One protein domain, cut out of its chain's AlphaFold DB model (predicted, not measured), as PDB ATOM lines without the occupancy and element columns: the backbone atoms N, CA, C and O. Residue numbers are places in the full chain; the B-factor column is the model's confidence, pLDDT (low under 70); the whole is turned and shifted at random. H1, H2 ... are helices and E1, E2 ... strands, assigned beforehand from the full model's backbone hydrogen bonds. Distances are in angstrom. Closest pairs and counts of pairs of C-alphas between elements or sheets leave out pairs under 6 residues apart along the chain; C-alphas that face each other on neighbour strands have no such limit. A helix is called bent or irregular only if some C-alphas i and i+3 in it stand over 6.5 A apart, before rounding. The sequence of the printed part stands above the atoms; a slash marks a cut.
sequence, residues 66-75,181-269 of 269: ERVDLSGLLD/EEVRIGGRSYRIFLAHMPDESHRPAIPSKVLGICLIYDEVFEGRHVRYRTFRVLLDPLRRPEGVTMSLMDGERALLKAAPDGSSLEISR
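AT A GLANCE: This is residues 66 to 75 and 181 to 269 of the 269 residues of an uncharacterized protein of Elusimicrobia bacterium RIFOXYD12_FULL_66_9 (UniProt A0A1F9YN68). Two antiparallel sheets of four strands stand partly face to face as a sandwich, their strands crossed at 39 degrees. The sheet E2 E3 E4 E5 has long, bent strands, and the hairpins E3-E4 and E4-E5 reach out beyond the smaller sheet E1 E8 E7 E6; short H1 joins the two sheets between E5 and E6. The printed part has 99 residues, with one named helix and eight named strands in the order E1 E2 E3 E4 E5 H1 E6 E7 E8, mostly strand. It is compact, with a radius of gyration of the C-alphas of 14.2 A and spans of 41 by 34 by 25 A.

IN THESE COORDINATES: E1, residues 66 to 69, begins at C-alpha 66 (-3.492, 3.124, 23.025). E2 is residues 181 to 185. E3, 188 to 199, is 32.2 A long and bends by 53 degrees at residue 194. E4, 206 to 221, is 36.1 A long and bends by 109 degrees at 209. E5, 224 to 234, is 30.1 A long and bends by 57 degrees at 227. H1 is 235 to 238, E6 244 to 247, E7 253 to 258 and E8 264 to 268, ending at C-alpha 268 (-9.470, 5.365, 21.421).

HOW THE PARTS SIT: E2 E3 E4 E5, strongly twisted, is a meander, each strand the antiparallel neighbour of the one before; N 183 and O 190 at 2.8 A, N 193 and O 214 at 2.9 A, and N 215 and O 231 at 2.8 A are within hydrogen-bond range. E6 E7 E8 is another meander, with N 246 and O 254 at 2.9 A and N 257 and O 266 at 2.9 A; E1 adds N 68 and O 265 at 2.8 A. Between the sheets, the closest C-alphas of E1 and E2, Glu 66 and Arg 184, are 7.2 A apart. H1 stands at the level of E1 E8 E7 E6, height 1.9 A, and only grazes the other sheet; too short for an O i to N i+4 pair, it has its one O i to N i+3 pair within range.

THE WHOLE: The farthest C-alphas, Ser 201 and Glu 222, are 43.2 A apart. Residues 76 to 180 are not printed; C-alphas 75 and 181 are 12.0 A apart across the cut. Of the links printed whole, none is long. Residues 223 to 226 have pLDDT under 70.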
ATOM      1  N   GLU A  66      -4.548   4.119  23.120       90.12
ATOM      2  CA  GLU A  66      -3.492   3.124  23.025       90.12
ATOM      3  C   GLU A  66      -3.059   2.984  21.570       90.12
ATOM      4  O   GLU A  66      -3.886   2.996  20.653       90.12
ATOM      5  N   ARG A  67      -1.755   2.817  21.353       91.31
ATOM      6  CA  ARG A  67      -1.194   2.549  20.029       91.31
ATOM      7  C   ARG A  67      -0.436   1.237  20.048       91.31
ATOM      8  O   ARG A  67       0.479   1.047  20.840       91.31
ATOM      9  N   VAL A  68      -0.804   0.361  19.127       91.94
ATOM     10  CA  VAL A  68      -0.299  -1.006  19.036       91.94
ATOM     11  C   VAL A  68       0.455  -1.147  17.731       91.94
ATOM     12  O   VAL A  68      -0.075  -0.821  16.668       91.94
ATOM     13  N   ASP A  69       1.688  -1.632  17.803       90.69
ATOM     14  CA  ASP A  69       2.418  -2.047  16.614       90.69
ATOM     15  C   ASP A  69       1.874  -3.401  16.143       90.69
ATOM     16  O   ASP A  69       1.839  -4.377  16.894       90.69
ATOM     17  N   LEU A  70       1.394  -3.449  14.903       88.38
ATOM     18  CA  LEU A  70       0.920  -4.677  14.272       88.38
ATOM     19  C   LEU A  70       2.070  -5.441  13.604       88.38
ATOM     20  O   LEU A  70       1.895  -6.606  13.222       88.38
ATOM     21  N   SER A  71       3.241  -4.812  13.462       82.44
ATOM     22  CA  SER A  71       4.440  -5.455  12.948       82.44
ATOM     23  C   SER A  71       4.842  -6.612  13.874       82.44
ATOM     24  O   SER A  71       4.914  -6.496  15.093       82.44
ATOM     25  N   GLY A  72       4.986  -7.808  13.301       81.81
ATOM     26  CA  GLY A  72       5.271  -9.027  14.064       81.81
ATOM     27  C   GLY A  72       4.065  -9.708  14.727       81.81
ATOM     28  O   GLY A  72       4.235 -10.799  15.269       81.81
ATOM     29  N   LEU A  73       2.848  -9.148  14.655       86.62
ATOM     30  CA  LEU A  73       1.638  -9.831  15.146       86.62
ATOM     31  C   LEU A  73       0.998 -10.758  14.112       86.62
ATOM     32  O   LEU A  73       0.229 -11.643  14.498       86.62
ATOM     33  N   LEU A  74       1.320 -10.577  12.827       86.94
ATOM     34  CA  LEU A  74       0.778 -11.393  11.743       86.94
ATOM     35  C   LEU A  74       1.069 -12.877  11.979       86.94
ATOM     36  O   LEU A  74       2.223 -13.296  12.027       86.94
ATOM     37  N   ASP A  75      -0.001 -13.658  12.112       80.50
ATOM     38  CA  ASP A  75       0.025 -15.104  12.321       80.50
ATOM     39  C   ASP A  75       0.912 -15.554  13.499       80.50
ATOM     40  O   ASP A  75       1.333 -16.712  13.588       80.50
ATOM     41  N   GLU A 181      -0.656  -9.338  21.365       88.62
ATOM     42  CA  GLU A 181      -0.210  -8.164  22.106       88.62
ATOM     43  C   GLU A 181      -1.255  -7.758  23.138       88.62
ATOM     44  O   GLU A 181      -2.440  -7.655  22.811       88.62
ATOM     45  N   GLU A 182      -0.831  -7.558  24.383       89.25
ATOM     46  CA  GLU A 182      -1.723  -7.093  25.439       89.25
ATOM     47  C   GLU A 182      -1.949  -5.584  25.314       89.25
ATOM     48  O   GLU A 182      -1.006  -4.815  25.163       89.25
ATOM     49  N   VAL A 183      -3.207  -5.159  25.402       89.50
ATOM     50  CA  VAL A 183      -3.614  -3.754  25.316       89.50
ATOM     51  C   VAL A 183      -4.649  -3.457  26.388       89.50
ATOM     52  O   VAL A 183      -5.446  -4.328  26.751       89.50
ATOM     53  N   ARG A 184      -4.694  -2.216  26.877       88.38
ATOM     54  CA  ARG A 184      -5.713  -1.791  27.838       88.38
ATOM     55  C   ARG A 184      -6.724  -0.859  27.197       88.38
ATOM     56  O   ARG A 184      -6.375   0.196  26.701       88.38
ATOM     57  N   ILE A 185      -8.001  -1.226  27.241       87.06
ATOM     58  CA  ILE A 185      -9.081  -0.385  26.715       87.06
ATOM     59  C   ILE A 185     -10.100  -0.187  27.829       87.06
ATOM     60  O   ILE A 185     -10.653  -1.160  28.346       87.06
ATOM     61  N   GLY A 186     -10.302   1.062  28.252       80.69
ATOM     62  CA  GLY A 186     -11.238   1.381  29.332       80.69
ATOM     63  C   GLY A 186     -10.900   0.701  30.664       80.69
ATOM     64  O   GLY A 186     -11.799   0.314  31.406       80.69
ATOM     65  N   GLY A 187      -9.610   0.514  30.962       81.44
ATOM     66  CA  GLY A 187      -9.139  -0.153  32.182       81.44
ATOM     67  C   GLY A 187      -9.217  -1.686  32.168       81.44
ATOM     68  O   GLY A 187      -8.870  -2.320  33.165       81.44
ATOM     69  N   ARG A 188      -9.636  -2.306  31.057       85.50
ATOM     70  CA  ARG A 188      -9.668  -3.769  30.883       85.50
ATOM     71  C   ARG A 188      -8.556  -4.231  29.947       85.50
ATOM     72  O   ARG A 188      -8.238  -3.537  28.987       85.50
ATOM     73  N   SER A 189      -7.986  -5.403  30.226       87.12
ATOM     74  CA  SER A 189      -6.970  -6.027  29.375       87.12
ATOM     75  C   SER A 189      -7.632  -6.795  28.227       87.12
ATOM     76  O   SER A 189      -8.599  -7.535  28.431       87.12
ATOM     77  N   TYR A 190      -7.122  -6.584  27.020       88.06
ATOM     78  CA  TYR A 190      -7.474  -7.304  25.806       88.06
ATOM     79  C   TYR A 190      -6.195  -7.801  25.144       88.06
ATOM     80  O   TYR A 190      -5.129  -7.221  25.324       88.06
ATOM     81  N   ARG A 191      -6.301  -8.846  24.325       88.81
ATOM     82  CA  ARG A 191      -5.196  -9.306  23.481       88.81
ATOM     83  C   ARG A 191      -5.517  -9.140  22.008       88.81
ATOM     84  O   ARG A 191      -6.601  -9.533  21.583       88.81
ATOM     85  N   ILE A 192      -4.583  -8.589  21.244       88.25
ATOM     86  CA  ILE A 192      -4.738  -8.321  19.813       88.25
ATOM     87  C   ILE A 192      -3.951  -9.325  18.979       88.25
ATOM     88  O   ILE A 192      -2.768  -9.569  19.213       88.25
ATOM     89  N   PHE A 193      -4.620  -9.857  17.957       84.81
ATOM     90  CA  PHE A 193      -4.036 -10.722  16.937       84.81
ATOM     91  C   PHE A 193      -4.347 -10.189  15.557       84.81
ATOM     92  O   PHE A 193      -5.472  -9.759  15.299       84.81
ATOM     93  N   LEU A 194      -3.374 -10.316  14.664       86.31
ATOM     94  CA  LEU A 194      -3.553 -10.127  13.236       86.31
ATOM     95  C   LEU A 194      -3.392 -11.490  12.560       86.31
ATOM     96  O   LEU A 194      -2.374 -12.152  12.745       86.31
ATOM     97  N   ALA A 195      -4.389 -11.923  11.797       85.50
ATOM     98  CA  ALA A 195      -4.346 -13.215  11.121       85.50
ATOM     99  C   ALA A 195      -5.003 -13.148   9.746       85.50
ATOM    100  O   ALA A 195      -5.886 -12.321   9.499       85.50
ATOM    101  N   HIS A 196      -4.608 -14.062   8.865       86.00
ATOM    102  CA  HIS A 196      -5.334 -14.286   7.620       86.00
ATOM    103  C   HIS A 196      -6.739 -14.833   7.911       86.00
ATOM    104  O   HIS A 196      -6.913 -15.763   8.703       86.00
ATOM    105  N   MET A 197      -7.748 -14.265   7.255       84.00
ATOM    106  CA  MET A 197      -9.121 -14.770   7.301       84.00
ATOM    107  C   MET A 197      -9.247 -16.049   6.456       84.00
ATOM    108  O   MET A 197      -8.510 -16.184   5.471       84.00
ATOM    109  N   PRO A 198     -10.165 -16.973   6.786       84.38
ATOM    110  CA  PRO A 198     -10.428 -18.144   5.952       84.38
ATOM    111  C   PRO A 198     -10.994 -17.742   4.579       84.38
ATOM    112  O   PRO A 198     -11.898 -16.918   4.484       84.38
ATOM    113  N   ASP A 199     -10.465 -18.343   3.513       86.44
ATOM    114  CA  ASP A 199     -11.071 -18.370   2.182       86.44
ATOM    115  C   ASP A 199     -11.933 -19.631   2.046       86.44
ATOM    116  O   ASP A 199     -11.435 -20.736   1.798       86.44
ATOM    117  N   GLU A 200     -13.236 -19.449   2.228       84.56
ATOM    118  CA  GLU A 200     -14.239 -20.517   2.215       84.56
ATOM    119  C   GLU A 200     -14.606 -21.011   0.810       84.56
ATOM    120  O   GLU A 200     -15.346 -21.989   0.672       84.56
ATOM    121  N   SER A 201     -14.063 -20.396  -0.250       83.50
ATOM    122  CA  SER A 201     -14.211 -20.928  -1.613       83.50
ATOM    123  C   SER A 201     -13.508 -22.283  -1.794       83.50
ATOM    124  O   SER A 201     -13.792 -23.015  -2.744       83.50
ATOM    125  N   HIS A 202     -12.640 -22.657  -0.848       83.19
ATOM    126  CA  HIS A 202     -11.945 -23.936  -0.789       83.19
ATOM    127  C   HIS A 202     -12.526 -24.831   0.315       83.19
ATOM    128  O   HIS A 202     -12.929 -24.362   1.378       83.19
ATOM    129  N   ARG A 203     -12.532 -26.153   0.093       81.50
ATOM    130  CA  ARG A 203     -12.918 -27.147   1.110       81.50
ATOM    131  C   ARG A 203     -11.816 -28.203   1.274       81.50
ATOM    132  O   ARG A 203     -11.631 -29.003   0.357       81.50
ATOM    133  N   PRO A 204     -11.096 -28.243   2.415       83.31
ATOM    134  CA  PRO A 204     -11.149 -27.290   3.537       83.31
ATOM    135  C   PRO A 204     -10.688 -25.880   3.127       83.31
ATOM    136  O   PRO A 204      -9.997 -25.728   2.117       83.31
ATOM    137  N   ALA A 205     -11.051 -24.870   3.921       87.19
ATOM    138  CA  ALA A 205     -10.671 -23.486   3.662       87.19
ATOM    139  C   ALA A 205      -9.147 -23.304   3.736       87.19
ATOM    140  O   ALA A 205      -8.422 -24.101   4.346       87.19
ATOM    141  N   ILE A 206      -8.653 -22.239   3.115       87.94
ATOM    142  CA  ILE A 206      -7.234 -21.860   3.123       87.94
ATOM    143  C   ILE A 206      -7.066 -20.437   3.663       87.94
ATOM    144  O   ILE A 206      -8.044 -19.698   3.706       87.94
ATOM    145  N   PRO A 207      -5.857 -20.020   4.079       88.12
ATOM    146  CA  PRO A 207      -5.600 -18.612   4.364       88.12
ATOM    147  C   PRO A 207      -5.891 -17.743   3.129       88.12
ATOM    148  O   PRO A 207      -5.294 -17.947   2.070       88.12
ATOM    149  N   SER A 208      -6.809 -16.784   3.263       87.12
ATOM    150  CA  SER A 208      -7.071 -15.757   2.248       87.12
ATOM    151  C   SER A 208      -5.999 -14.662   2.287       87.12
ATOM    152  O   SER A 208      -5.173 -14.622   3.193       87.12
ATOM    153  N   LYS A 209      -6.037 -13.719   1.336       84.44
ATOM    154  CA  LYS A 209      -5.235 -12.479   1.401       84.44
ATOM    155  C   LYS A 209      -5.848 -11.407   2.312       84.44
ATOM    156  O   LYS A 209      -5.233 -10.366   2.523       84.44
ATOM    157  N   VAL A 210      -7.068 -11.625   2.805       82.44
ATOM    158  CA  VAL A 210      -7.774 -10.676   3.669       82.44
ATOM    159  C   VAL A 210      -7.284 -10.864   5.098       82.44
ATOM    160  O   VAL A 210      -7.265 -11.980   5.619       82.44
ATOM    161  N   LEU A 211      -6.906  -9.762   5.741       83.62
ATOM    162  CA  LEU A 211      -6.458  -9.758   7.129       83.62
ATOM    163  C   LEU A 211      -7.599  -9.377   8.070       83.62
ATOM    164  O   LEU A 211      -8.361  -8.439   7.812       83.62
ATOM    165  N   GLY A 212      -7.685 -10.095   9.183       83.00
ATOM    166  CA  GLY A 212      -8.577  -9.797  10.292       83.00
ATOM    167  C   GLY A 212      -7.791  -9.458  11.549       83.00
ATOM    168  O   GLY A 212      -6.779 -10.094  11.851       83.00
ATOM    169  N   ILE A 213      -8.289  -8.477  12.296       83.25
ATOM    170  CA  ILE A 213      -7.880  -8.212  13.671       83.25
ATOM    171  C   ILE A 213      -8.862  -8.895  14.610       83.25
ATOM    172  O   ILE A 213     -10.076  -8.819  14.426       83.25
ATOM    173  N   CYS A 214      -8.320  -9.547  15.625       82.81
ATOM    174  CA  CYS A 214      -9.054 -10.221  16.677       82.81
ATOM    175  C   CYS A 214      -8.652  -9.611  18.017       82.81
ATOM    176  O   CYS A 214      -7.482  -9.684  18.385       82.81
ATOM    177  N   LEU A 215      -9.605  -9.005  18.722       84.38
ATOM    178  CA  LEU A 215      -9.434  -8.579  20.107       84.38
ATOM    179  C   LEU A 215     -10.062  -9.618  21.019       84.38
ATOM    180  O   LEU A 215     -11.214  -9.997  20.832       84.38
ATOM    181  N   ILE A 216      -9.320 -10.057  22.020       81.88
ATOM    182  CA  ILE A 216      -9.747 -11.107  22.933       81.88
ATOM    183  C   ILE A 216      -9.814 -10.496  24.317       81.88
ATOM    184  O   ILE A 216      -8.790 -10.156  24.900       81.88
ATOM    185  N   TYR A 217     -11.032 -10.332  24.819       84.69
ATOM    186  CA  TYR A 217     -11.249 -10.071  26.228       84.69
ATOM    187  C   TYR A 217     -11.040 -11.365  26.998       84.69
ATOM    188  O   TYR A 217     -11.698 -12.367  26.703       84.69
ATOM    189  N   ASP A 218     -10.149 -11.317  27.977       78.12
ATOM    190  CA  ASP A 218      -9.838 -12.421  28.867       78.12
ATOM    191  C   ASP A 218      -9.965 -11.942  30.315       78.12
ATOM    192  O   ASP A 218      -9.292 -11.005  30.748       78.12
ATOM    193  N   GLU A 219     -10.878 -12.564  31.053       78.44
ATOM    194  CA  GLU A 219     -11.048 -12.333  32.479       78.44
ATOM    195  C   GLU A 219     -10.379 -13.467  33.248       78.44
ATOM    196  O   GLU A 219     -10.822 -14.620  33.204       78.44
ATOM    197  N   VAL A 220      -9.321 -13.118  33.980       72.19
ATOM    198  CA  VAL A 220      -8.579 -14.044  34.834       72.19
ATOM    199  C   VAL A 220      -8.940 -13.782  36.292       72.19
ATOM    200  O   VAL A 220      -8.723 -12.688  36.808       72.19
ATOM    201  N   PHE A 221      -9.449 -14.804  36.972       71.94
ATOM    202  CA  PHE A 221      -9.740 -14.792  38.402       71.94
ATOM    203  C   PHE A 221      -8.943 -15.907  39.084       71.94
ATOM    204  O   PHE A 221      -9.007 -17.061  38.662       71.94
ATOM    205  N   GLU A 222      -8.146 -15.567  40.103       77.81
ATOM    206  CA  GLU A 222      -7.281 -16.519  40.830       77.81
ATOM    207  C   GLU A 222      -6.371 -17.363  39.911       77.81
ATOM    208  O   GLU A 222      -6.179 -18.564  40.101       77.81
ATOM    209  N   GLY A 223      -5.829 -16.736  38.860       69.12
ATOM    210  CA  GLY A 223      -4.973 -17.411  37.876       69.12
ATOM    211  C   GLY A 223      -5.718 -18.367  36.938       69.12
ATOM    212  O   GLY A 223      -5.083 -19.102  36.186       69.12
ATOM    213  N   ARG A 224      -7.056 -18.373  36.967       64.19
ATOM    214  CA  ARG A 224      -7.906 -19.156  36.068       64.19
ATOM    215  C   ARG A 224      -8.676 -18.243  35.139       64.19
ATOM    216  O   ARG A 224      -9.242 -17.239  35.557       64.19
ATOM    217  N   HIS A 225      -8.762 -18.647  33.888       66.62
ATOM    218  CA  HIS A 225      -9.579 -17.957  32.910       66.62
ATOM    219  C   HIS A 225     -11.052 -18.273  33.120       66.62
ATOM    220  O   HIS A 225     -11.472 -19.425  32.977       66.62
ATOM    221  N   VAL A 226     -11.829 -17.256  33.474       67.00
ATOM    222  CA  VAL A 226     -13.247 -17.402  33.815       67.00
ATOM    223  C   VAL A 226     -14.170 -16.863  32.731       67.00
ATOM    224  O   VAL A 226     -15.311 -17.314  32.635       67.00
ATOM    225  N   ARG A 227     -13.686 -15.963  31.865       72.19
ATOM    226  CA  ARG A 227     -14.475 -15.425  30.754       72.19
ATOM    227  C   ARG A 227     -13.606 -15.091  29.554       72.19
ATOM    228  O   ARG A 227     -12.559 -14.479  29.698       72.19
ATOM    229  N   TYR A 228     -14.110 -15.433  28.373       72.88
ATOM    230  CA  TYR A 228     -13.501 -15.081  27.099       72.88
ATOM    231  C   TYR A 228     -14.532 -14.470  26.162       72.88
ATOM    232  O   TYR A 228     -15.660 -14.966  26.073       72.88
ATOM    233  N   ARG A 229     -14.147 -13.418  25.440       77.56
ATOM    234  CA  ARG A 229     -14.934 -12.902  24.320       77.56
ATOM    235  C   ARG A 229     -14.034 -12.364  23.226       77.56
ATOM    236  O   ARG A 229     -13.184 -11.520  23.482       77.56
ATOM    237  N   THR A 230     -14.292 -12.802  22.006       77.88
ATOM    238  CA  THR A 230     -13.564 -12.345  20.830       77.88
ATOM    239  C   THR A 230     -14.345 -11.273  20.078       77.88
ATOM    240  O   THR A 230     -15.553 -11.408  19.876       77.88
ATOM    241  N   PHE A 231     -13.654 -10.251  19.584       81.06
ATOM    242  CA  PHE A 231     -14.153  -9.203  18.697       81.06
ATOM    243  C   PHE A 231     -13.319  -9.211  17.415       81.06
ATOM    244  O   PHE A 231     -12.095  -9.221  17.486       81.06
ATOM    245  N   ARG A 232     -13.957  -9.208  16.246       81.00
ATOM    246  CA  ARG A 232     -13.284  -9.263  14.947       81.00
ATOM    247  C   ARG A 232     -13.564  -8.002  14.161       81.00
ATOM    248  O   ARG A 232     -14.693  -7.518  14.139       81.00
ATOM    249  N   VAL A 233     -12.542  -7.520  13.470       85.50
ATOM    250  CA  VAL A 233     -12.671  -6.450  12.484       85.50
ATOM    251  C   VAL A 233     -11.782  -6.778  11.304       85.50
ATOM    252  O   VAL A 233     -10.640  -7.196  11.482       85.50
ATOM    253  N   LEU A 234     -12.288  -6.583  10.093       87.56
ATOM    254  CA  LEU A 234     -11.443  -6.644   8.907       87.56
ATOM    255  C   LEU A 234     -10.471  -5.457   8.920       87.56
ATOM    256  O   LEU A 234     -10.843  -4.350   9.318       87.56
ATOM    257  N   LEU A 235      -9.234  -5.674   8.471       87.94
ATOM    258  CA  LEU A 235      -8.218  -4.619   8.462       87.94
ATOM    259  C   LEU A 235      -8.585  -3.468   7.508       87.94
ATOM    260  O   LEU A 235      -8.320  -2.307   7.810       87.94
ATOM    261  N   ASP A 236      -9.231  -3.769   6.380       89.06
ATOM    262  CA  ASP A 236      -9.554  -2.764   5.359       89.06
ATOM    263  C   ASP A 236     -10.491  -1.649   5.867       89.06
ATOM    264  O   ASP A 236     -10.174  -0.476   5.660       89.06
ATOM    265  N   PRO A 237     -11.602  -1.940   6.578       90.25
ATOM    266  CA  PRO A 237     -12.391  -0.924   7.276       90.25
ATOM    267  C   PRO A 237     -11.599  -0.047   8.251       90.25
ATOM    268  O   PRO A 237     -11.872   1.145   8.350       90.25
ATOM    269  N   LEU A 238     -10.613  -0.609   8.956       91.25
ATOM    270  CA  LEU A 238      -9.831   0.129   9.953       91.25
ATOM    271  C   LEU A 238      -8.914   1.184   9.332       91.25
ATOM    272  O   LEU A 238      -8.600   2.166   9.996       91.25
ATOM    273  N   ARG A 239      -8.490   0.988   8.078       91.06
ATOM    274  CA  ARG A 239      -7.625   1.921   7.335       91.06
ATOM    275  C   ARG A 239      -8.374   3.130   6.773       91.06
ATOM    276  O   ARG A 239      -7.749   4.050   6.244       91.06
ATOM    277  N   ARG A 240      -9.708   3.128   6.827       91.06
ATOM    278  CA  ARG A 240     -10.515   4.257   6.355       91.06
ATOM    279  C   ARG A 240     -10.424   5.427   7.346       91.06
ATOM    280  O   ARG A 240     -10.267   5.180   8.542       91.06
ATOM    281  N   PRO A 241     -10.556   6.691   6.899       88.12
ATOM    282  CA  PRO A 241     -10.441   7.862   7.777       88.12
ATOM    283  C   PRO A 241     -11.368   7.829   9.003       88.12
ATOM    284  O   PRO A 241     -11.008   8.319  10.078       88.12
ATOM    285  N   GLU A 242     -12.558   7.247   8.853       92.25
ATOM    286  CA  GLU A 242     -13.549   7.079   9.912       92.25
ATOM    287  C   GLU A 242     -13.192   5.985  10.929       92.25
ATOM    288  O   GLU A 242     -13.620   6.076  12.079       92.25
ATOM    289  N   GLY A 243     -12.370   5.000  10.553       93.12
ATOM    290  CA  GLY A 243     -12.090   3.809  11.355       93.12
ATOM    291  C   GLY A 243     -13.321   2.931  11.597       93.12
ATOM    292  O   GLY A 243     -14.337   3.019  10.909       93.12
ATOM    293  N   VAL A 244     -13.246   2.071  12.612       93.50
ATOM    294  CA  VAL A 244     -14.373   1.236  13.046       93.50
ATOM    295  C   VAL A 244     -14.661   1.490  14.512       93.50
ATOM    296  O   VAL A 244     -13.809   1.284  15.368       93.50
ATOM    297  N   THR A 245     -15.893   1.896  14.815       93.38
ATOM    298  CA  THR A 245     -16.380   1.921  16.197       93.38
ATOM    299  C   THR A 245     -17.036   0.590  16.530       93.38
ATOM    300  O   THR A 245     -18.015   0.215  15.885       93.38
ATOM    301  N   MET A 246     -16.558  -0.093  17.565       89.56
ATOM    302  CA  MET A 246     -17.166  -1.330  18.057       89.56
ATOM    303  C   MET A 246     -17.650  -1.200  19.494       89.56
ATOM    304  O   MET A 246     -17.159  -0.368  20.253       89.56
ATOM    305  N   SER A 247     -18.612  -2.048  19.853       88.75
ATOM    306  CA  SER A 247     -19.030  -2.253  21.238       88.75
ATOM    307  C   SER A 247     -18.195  -3.376  21.851       88.75
ATOM    308  O   SER A 247     -18.182  -4.496  21.335       88.75
ATOM    309  N   LEU A 248     -17.481  -3.053  22.920       86.81
ATOM    310  CA  LEU A 248     -16.653  -3.944  23.716       86.81
ATOM    311  C   LEU A 248     -17.487  -4.618  24.819       86.81
ATOM    312  O   LEU A 248     -18.718  -4.717  24.758       86.81
ATOM    313  N   MET A 249     -16.808  -5.140  25.837       83.62
ATOM    314  CA  MET A 249     -17.461  -5.665  27.030       83.62
ATOM    315  C   MET A 249     -18.297  -4.596  27.740       83.62
ATOM    316  O   MET A 249     -17.922  -3.430  27.796       83.62
ATOM    317  N   ASP A 250     -19.452  -5.020  28.264       81.44
ATOM    318  CA  ASP A 250     -20.402  -4.198  29.030       81.44
ATOM    319  C   ASP A 250     -20.952  -2.954  28.301       81.44
ATOM    320  O   ASP A 250     -21.543  -2.073  28.920       81.44
ATOM    321  N   GLY A 251     -20.813  -2.898  26.972       81.69
ATOM    322  CA  GLY A 251     -21.347  -1.811  26.148       81.69
ATOM    323  C   GLY A 251     -20.427  -0.596  26.020       81.69
ATOM    324  O   GLY A 251     -20.834   0.403  25.425       81.69
ATOM    325  N   GLU A 252     -19.193  -0.667  26.534       85.94
ATOM    326  CA  GLU A 252     -18.176   0.342  26.230       85.94
ATOM    327  C   GLU A 252     -17.920   0.395  24.723       85.94
ATOM    328  O   GLU A 252     -18.000  -0.621  24.037       85.94
ATOM    329  N   ARG A 253     -17.619   1.575  24.182       90.25
ATOM    330  CA  ARG A 253     -17.297   1.730  22.762       90.25
ATOM    331  C   ARG A 253     -15.828   2.073  22.618       90.25
ATOM    332  O   ARG A 253     -15.298   2.824  23.425       90.25
ATOM    333  N   ALA A 254     -15.205   1.514  21.592       91.31
ATOM    334  CA  ALA A 254     -13.866   1.890  21.178       91.31
ATOM    335  C   ALA A 254     -13.862   2.182  19.682       91.31
ATOM    336  O   ALA A 254     -14.513   1.481  18.901       91.31
ATOM    337  N   LEU A 255     -13.133   3.223  19.304       94.31
ATOM    338  CA  LEU A 255     -12.791   3.564  17.939       94.31
ATOM    339  C   LEU A 255     -11.421   2.974  17.617       94.31
ATOM    340  O   LEU A 255     -10.418   3.321  18.237       94.31
ATOM    341  N   LEU A 256     -11.399   2.095  16.624       94.69
ATOM    342  CA  LEU A 256     -10.204   1.445  16.122       94.69
ATOM    343  C   LEU A 256      -9.834   2.063  14.775       94.69
ATOM    344  O   LEU A 256     -10.667   2.122  13.866       94.69
ATOM    345  N   LYS A 257      -8.581   2.493  14.639       95.44
ATOM    346  CA  LYS A 257      -8.029   3.057  13.404       95.44
ATOM    347  C   LYS A 257      -6.679   2.441  13.112       95.44
ATOM    348  O   LYS A 257      -5.763   2.534  13.918       95.44
ATOM    349  N   ALA A 258      -6.555   1.805  11.959       93.50
ATOM    350  CA  ALA A 258      -5.262   1.364  11.475       93.50
ATOM    351  C   ALA A 258      -4.595   2.521  10.728       93.50
ATOM    352  O   ALA A 258      -5.253   3.258   9.989       93.50
ATOM    353  N   ALA A 259      -3.281   2.655  10.882       90.19
ATOM    354  CA  ALA A 259      -2.497   3.536  10.030       90.19
ATOM    355  C   ALA A 259      -2.695   3.156   8.542       90.19
ATOM    356  O   ALA A 259      -2.992   1.994   8.244       90.19
ATOM    357  N   PRO A 260      -2.530   4.090   7.585       85.62
ATOM    358  CA  PRO A 260      -2.764   3.812   6.162       85.62
ATOM    359  C   PRO A 260      -1.934   2.647   5.602       85.62
ATOM    360  O   PRO A 260      -2.400   1.896   4.749       85.62
ATOM    361  N   ASP A 261      -0.717   2.465   6.114       84.25
ATOM    362  CA  ASP A 261       0.168   1.339   5.798       84.25
ATOM    363  C   ASP A 261      -0.257   0.024   6.493       84.25
ATOM    364  O   ASP A 261       0.134  -1.071   6.088       84.25
ATOM    365  N   GLY A 262      -1.130   0.095   7.500       82.81
ATOM    366  CA  GLY A 262      -1.548  -1.007   8.364       82.81
ATOM    367  C   GLY A 262      -0.471  -1.480   9.337       82.81
ATOM    368  O   GLY A 262      -0.589  -2.596   9.835       82.81
ATOM    369  N   SER A 263       0.567  -0.677   9.590       88.31
ATOM    370  CA  SER A 263       1.652  -1.042  10.511       88.31
ATOM    371  C   SER A 263       1.260  -0.888  11.976       88.31
ATOM    372  O   SER A 263       1.787  -1.590  12.825       88.31
ATOM    373  N   SER A 264       0.316   0.000  12.289       92.88
ATOM    374  CA  SER A 264      -0.115   0.257  13.662       92.88
ATOM    375  C   SER A 264      -1.626   0.405  13.772       92.88
ATOM    376  O   SER A 264      -2.298   0.765  12.805       92.88
ATOM    377  N   LEU A 265      -2.144   0.111  14.961       94.25
ATOM    378  CA  LEU A 265      -3.541   0.247  15.343       94.25
ATOM    379  C   LEU A 265      -3.648   1.227  16.510       94.25
ATOM    380  O   LEU A 265      -3.080   0.996  17.572       94.25
ATOM    381  N   GLU A 266      -4.396   2.301  16.314       94.69
ATOM    382  CA  GLU A 266      -4.811   3.223  17.364       94.69
ATOM    383  C   GLU A 266      -6.182   2.805  17.891       94.69
ATOM    384  O   GLU A 266      -7.099   2.494  17.121       94.69
ATOM    385  N   ILE A 267      -6.319   2.795  19.213       93.38
ATOM    386  CA  ILE A 267      -7.542   2.424  19.915       93.38
ATOM    387  C   ILE A 267      -7.877   3.548  20.881       93.38
ATOM    388  O   ILE A 267      -7.153   3.776  21.842       93.38
ATOM    389  N   SER A 268      -8.979   4.240  20.616       90.81
ATOM    390  CA  SER A 268      -9.470   5.365  21.421       90.81
ATOM    391  C   SER A 268     -10.861   5.060  21.964       90.81
ATOM    392  O   SER A 268     -11.619   4.301  21.357       90.81
ATOM    393  N   ARG A 269     -11.194   5.627  23.124       83.88
ATOM    394  CA  ARG A 269     -12.498   5.473  23.781       83.88
ATOM    395  C   ARG A 269     -13.429   6.651  23.507       83.88
ATOM    396  O   ARG A 269     -12.940   7.800  23.550       83.88
TER     397      ARG A 269